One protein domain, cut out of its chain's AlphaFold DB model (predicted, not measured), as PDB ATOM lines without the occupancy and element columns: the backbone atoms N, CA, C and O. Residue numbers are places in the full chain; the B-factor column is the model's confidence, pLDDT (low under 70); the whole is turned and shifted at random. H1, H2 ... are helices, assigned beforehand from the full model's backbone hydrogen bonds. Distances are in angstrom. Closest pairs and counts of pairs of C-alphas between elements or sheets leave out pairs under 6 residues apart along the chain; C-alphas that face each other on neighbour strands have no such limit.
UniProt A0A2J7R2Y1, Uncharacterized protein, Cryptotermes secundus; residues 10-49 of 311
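What this domain is: This is residues 10 to 49 of the 311 residues of an uncharacterized protein of Cryptotermes secundus (UniProt A0A2J7R2Y1). Three short helices make a small cluster, with H2 linking the other two: H1 meets it at a corner and H3 packs near its first residue. From the far end of H2 a long loop, residues 27 to 39, swings out and returns to H3; residues 25 to 31, of which 25 and 26 belong to H2, stick out from the rest. The printed part has 40 residues with three named helices, in the order H1, H2, H3, and no named strand; the class is all helix, though under half of the residues, 17 of 40, are in named elements. The whole is compact, with a radius of gyration of the C-alphas of 9.2 A, and its C-alphas span 25 by 20 by 16 A along the three main axes.

Where its parts are: The longest helix by residues is H2, residues 20 to 26, from Ala 20 to Lys 26, 10.0 A from first to last C-alpha; C-alpha 20 stands at (112.710, 113.742, 142.182) and C-alpha 26 at (109.483, 114.009, 132.764). H1, residues 10 to 15, measures 8.4 A from first to last C-alpha and begins with C-alpha 10 at (123.664, 116.582, 142.709). H3, residues 40 to 43, measures 5.4 A from first to last C-alpha and ends with C-alpha 43 at (110.684, 119.136, 147.150).

How they stand to each other: H2 and H3 touch, and their closest C-alphas are those of Ala 20 and Val 42, 4.9 A apart. H1 and H2 touch only at the corner by their link, the closest C-alphas being those of Ile 12 and Lys 21, 6.4 A apart. Their lines stand at a steep tilt of 56 degrees, and they run opposite ways. H1 and H3 are close but not clearly touching: their closest C-alphas, those of Leu 15 and Asn 43, are 7.8 A apart. In H1 and H2 every pair of O i and N i+4 is within hydrogen-bond range. H3, with 4 residues, is too short for such a pair, and its one pair of O i and N i+3 is not within range.

The domain as a whole: The two C-alphas farthest apart are those of Lys 26 and Arg 49, at 25.9 A, and the first and last printed C-alphas, of Pro 10 and Arg 49, are 21.1 A apart. The link from H1 to H2, 4 residues, is tight, and the link from H2 to H3, 13 residues, is long. The C-alphas of residues 27 to 39 lie 6 to 13 A from the mean of the C-alphas. The printed part has no cut. The mean pLDDT of the printed part is 86.0, with a mean of 92 in H1 and 81 in H3, and no printed residue is under 70.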
ATOM      1  N   PRO A  10     123.330 117.080 141.372       92.94
ATOM      2  CA  PRO A  10     123.664 116.582 142.709       92.94
ATOM      3  C   PRO A  10     122.852 117.245 143.830       92.94
ATOM      4  O   PRO A  10     122.480 116.602 144.803       92.94
ATOM      5  N   CYS A  11     122.538 118.536 143.694       92.25
ATOM      6  CA  CYS A  11     121.741 119.280 144.666       92.25
ATOM      7  C   CYS A  11     120.320 118.710 144.740       92.25
ATOM      8  O   CYS A  11     119.767 118.579 145.827       92.25
ATOM      9  N   ILE A  12     119.736 118.374 143.584       92.12
ATOM     10  CA  ILE A  12     118.418 117.741 143.503       92.12
ATOM     11  C   ILE A  12     118.491 116.333 144.095       92.12
ATOM     12  O   ILE A  12     117.683 115.998 144.944       92.12
ATOM     13  N   GLU A  13     119.476 115.527 143.708       90.44
ATOM     14  CA  GLU A  13     119.605 114.145 144.191       90.44
ATOM     15  C   GLU A  13     119.811 114.054 145.715       90.44
ATOM     16  O   GLU A  13     119.352 113.094 146.325       90.44
ATOM     17  N   VAL A  14     120.454 115.053 146.338       92.31
ATOM     18  CA  VAL A  14     120.724 115.071 147.789       92.31
ATOM     19  C   VAL A  14     119.625 115.762 148.604       92.31
ATOM     20  O   VAL A  14     119.327 115.327 149.713       92.31
ATOM     21  N   LEU A  15     119.068 116.876 148.115       92.44
ATOM     22  CA  LEU A  15     118.161 117.727 148.900       92.44
ATOM     23  C   LEU A  15     116.683 117.542 148.523       92.44
ATOM     24  O   LEU A  15     115.797 117.829 149.328       92.44
ATOM     25  N   ALA A  16     116.395 117.128 147.291       92.00
ATOM     26  CA  ALA A  16     115.027 116.903 146.843       92.00
ATOM     27  C   ALA A  16     114.523 115.529 147.323       92.00
ATOM     28  O   ALA A  16     115.233 114.788 148.002       92.00
ATOM     29  N   ALA A  17     113.269 115.194 147.016       90.69
ATOM     30  CA  ALA A  17     112.744 113.870 147.350       90.69
ATOM     31  C   ALA A  17     113.472 112.768 146.555       90.69
ATOM     32  O   ALA A  17     113.964 113.001 145.447       90.69
ATOM     33  N   GLU A  18     113.508 111.547 147.088       90.56
ATOM     34  CA  GLU A  18     114.070 110.401 146.368       90.56
ATOM     35  C   GLU A  18     113.343 110.206 145.023       90.56
ATOM     36  O   GLU A  18     112.116 110.252 144.941       90.56
ATOM     37  N   GLY A  19     114.103 110.062 143.934       89.50
ATOM     38  CA  GLY A  19     113.548 109.973 142.577       89.50
ATOM     39  C   GLY A  19     113.053 111.300 141.972       89.50
ATOM     40  O   GLY A  19     112.608 111.304 140.822       89.50
ATOM     41  N   ALA A  20     113.180 112.439 142.669       90.19
ATOM     42  CA  ALA A  20     112.710 113.742 142.182       90.19
ATOM     43  C   ALA A  20     113.320 114.139 140.832       90.19
ATOM     44  O   ALA A  20     112.622 114.698 139.992       90.19
ATOM     45  N   LYS A  21     114.591 113.806 140.579       90.62
ATOM     46  CA  LYS A  21     115.248 114.057 139.286       90.62
ATOM     47  C   LYS A  21     114.472 113.449 138.116       90.62
ATOM     48  O   LYS A  21     114.129 114.163 137.179       90.62
ATOM     49  N   MET A  22     114.146 112.157 138.198       90.00
ATOM     50  CA  MET A  22     113.411 111.458 137.139       90.00
ATOM     51  C   MET A  22     112.009 112.037 136.939       90.00
ATOM     52  O   MET A  22     111.488 112.026 135.826       90.00
ATOM     53  N   LEU A  23     111.380 112.523 138.013       88.38
ATOM     54  CA  LEU A  23     110.080 113.185 137.938       88.38
ATOM     55  C   LEU A  23     110.191 114.543 137.242       88.38
ATOM     56  O   LEU A  23     109.407 114.816 136.339       88.38
ATOM     57  N   ILE A  24     111.174 115.364 137.620       89.69
ATOM     58  CA  ILE A  24     111.422 116.687 137.031       89.69
ATOM     59  C   ILE A  24     111.748 116.568 135.539       89.69
ATOM     60  O   ILE A  24     111.175 117.300 134.740       89.69
ATOM     61  N   GLU A  25     112.600 115.615 135.146       89.06
ATOM     62  CA  GLU A  25     112.963 115.377 133.738       89.06
ATOM     63  C   GLU A  25     111.749 115.016 132.864       89.06
ATOM     64  O   GLU A  25     111.707 115.358 131.683       89.06
ATOM     65  N   LYS A  26     110.735 114.363 133.447       90.06
ATOM     66  CA  LYS A  26     109.483 114.009 132.764       90.06
ATOM     67  C   LYS A  26     108.447 115.140 132.753       90.06
ATOM     68  O   LYS A  26     107.467 115.042 132.017       90.06
ATOM     69  N   MET A  27     108.615 116.193 133.556       85.81
ATOM     70  CA  MET A  27     107.665 117.307 133.629       85.81
ATOM     71  C   MET A  27     107.893 118.311 132.496       85.81
ATOM     72  O   MET A  27     108.958 118.913 132.388       85.81
ATOM     73  N   GLN A  28     106.861 118.543 131.685       84.88
ATOM     74  CA  GLN A  28     106.851 119.558 130.628       84.88
ATOM     75  C   GLN A  28     105.496 120.297 130.628       84.88
ATOM     76  O   GLN A  28     104.496 119.690 130.242       84.88
ATOM     77  N   PRO A  29     105.419 121.575 131.060       83.12
ATOM     78  CA  PRO A  29     106.501 122.410 131.594       83.12
ATOM     79  C   PRO A  29     106.820 122.102 133.068       83.12
ATOM     80  O   PRO A  29     105.923 121.922 133.892       83.12
ATOM     81  N   TRP A  30     108.107 122.108 133.423       84.50
ATOM     82  CA  TRP A  30     108.537 122.111 134.823       84.50
ATOM     83  C   TRP A  30     108.553 123.537 135.384       84.50
ATOM     84  O   TRP A  30     109.114 124.454 134.784       84.50
ATOM     85  N   GLN A  31     107.960 123.719 136.562       84.75
ATOM     86  CA  GLN A  31     108.085 124.939 137.353       84.75
ATOM     87  C   GLN A  31     109.110 124.700 138.456       84.75
ATOM     88  O   GLN A  31     109.030 123.704 139.174       84.75
ATOM     89  N   CYS A  32     110.078 125.606 138.584       86.19
ATOM     90  CA  CYS A  32     111.149 125.433 139.555       86.19
ATOM     91  C   CYS A  32     110.652 125.532 141.004       86.19
ATOM     92  O   CYS A  32     109.582 126.082 141.264       86.19
ATOM     93  N   PHE A  33     111.473 125.084 141.958       86.38
ATOM     94  CA  PHE A  33     111.115 125.060 143.380       86.38
ATOM     95  C   PHE A  33     110.707 126.422 143.957       86.38
ATOM     96  O   PHE A  33     110.009 126.450 144.958       86.38
ATOM     97  N   LEU A  34     111.143 127.539 143.363       82.56
ATOM     98  CA  LEU A  34     110.771 128.896 143.789       82.56
ATOM     99  C   LEU A  34     109.494 129.426 143.119       82.56
ATOM    100  O   LEU A  34     108.970 130.445 143.555       82.56
ATOM    101  N   CYS A  35     109.029 128.783 142.049       78.44
ATOM    102  CA  CYS A  35     107.867 129.215 141.272       78.44
ATOM    103  C   CYS A  35     106.632 128.344 141.511       78.44
ATOM    104  O   CYS A  35     105.523 128.808 141.271       78.44
ATOM    105  N   SER A  36     106.819 127.088 141.914       77.19
ATOM    106  CA  SER A  36     105.727 126.164 142.198       77.19
ATOM    107  C   SER A  36     105.398 126.120 143.684       77.19
ATOM    108  O   SER A  36     106.286 126.254 144.528       77.19
ATOM    109  N   ASP A  37     104.153 125.774 143.999       79.06
ATOM    110  CA  ASP A  37     103.790 125.337 145.345       79.06
ATOM    111  C   ASP A  37     104.631 124.127 145.779       79.06
ATOM    112  O   ASP A  37     105.063 123.308 144.959       79.06
ATOM    113  N   VAL A  38     104.865 124.012 147.088       77.06
ATOM    114  CA  VAL A  38     105.675 122.939 147.672       77.06
ATOM    115  C   VAL A  38     104.972 121.597 147.475       77.06
ATOM    116  O   VAL A  38     103.893 121.366 148.018       77.06
ATOM    117  N   ARG A  39     105.602 120.682 146.729       78.00
ATOM    118  CA  ARG A  39     105.103 119.316 146.516       78.00
ATOM    119  C   ARG A  39     105.978 118.329 147.285       78.00
ATOM    120  O   ARG A  39     107.143 118.179 146.920       78.00
ATOM    121  N   PRO A  40     105.455 117.601 148.287       75.31
ATOM    122  CA  PRO A  40     106.259 116.675 149.092       75.31
ATOM    123  C   PRO A  40     107.022 115.630 148.262       75.31
ATOM    124  O   PRO A  40     108.145 115.273 148.598       75.31
ATOM    125  N   THR A  41     106.443 115.198 147.139       77.62
ATOM    126  CA  THR A  41     107.010 114.197 146.219       77.62
ATOM    127  C   THR A  41     108.186 114.694 145.380       77.62
ATOM    128  O   THR A  41     108.857 113.886 144.748       77.62
ATOM    129  N   VAL A  42     108.430 116.007 145.336       82.69
ATOM    130  CA  VAL A  42     109.503 116.605 144.527       82.69
ATOM    131  C   VAL A  42     110.442 117.421 145.404       82.69
ATOM    132  O   VAL A  42     111.650 117.339 145.243       82.69
ATOM    133  N   ASN A  43     109.917 118.183 146.359       87.25
ATOM    134  CA  ASN A  43     110.684 119.136 147.150       87.25
ATOM    135  C   ASN A  43     111.628 118.486 148.170       87.25
ATOM    136  O   ASN A  43     112.686 119.053 148.421       87.25
ATOM    137  N   GLY A  44     111.297 117.327 148.748       87.12
ATOM    138  CA  GLY A  44     112.108 116.744 149.826       87.12
ATOM    139  C   GLY A  44     112.320 117.749 150.965       87.12
ATOM    140  O   GLY A  44     111.349 118.266 151.517       87.12
ATOM    141  N   ILE A  45     113.579 118.078 151.276       87.50
ATOM    142  CA  ILE A  45     113.926 119.122 152.260       87.50
ATOM    143  C   ILE A  45     114.002 120.540 151.659       87.50
ATOM    144  O   ILE A  45     114.117 121.522 152.396       87.50
ATOM    145  N   ILE A  46     113.918 120.683 150.331       87.31
ATOM    146  CA  ILE A  46     113.931 121.974 149.631       87.31
ATOM    147  C   ILE A  46     112.587 122.681 149.826       87.31
ATOM    148  O   ILE A  46     111.614 122.455 149.105       87.31
ATOM    149  N   THR A  47     112.554 123.620 150.763       82.50
ATOM    150  CA  THR A  47     111.398 124.490 150.994       82.50
ATOM    151  C   THR A  47     111.780 125.951 150.754       82.50
ATOM    152  O   THR A  47     112.721 126.460 151.378       82.50
ATOM    153  N   PRO A  48     111.096 126.659 149.831       80.50
ATOM    154  CA  PRO A  48     111.253 128.099 149.689       80.50
ATOM    155  C   PRO A  48     110.926 128.783 151.009       80.50
ATOM    156  O   PRO A  48     109.911 128.497 151.642       80.50
ATOM    157  N   ARG A  49     111.784 129.713 151.429       81.75
ATOM    158  CA  ARG A  49     111.419 130.615 152.523       81.75
ATOM    159  C   ARG A  49     110.339 131.575 152.030       81.75
ATOM    160  O   ARG A  49     110.259 131.853 150.838       81.75
TER     161      ARG A  49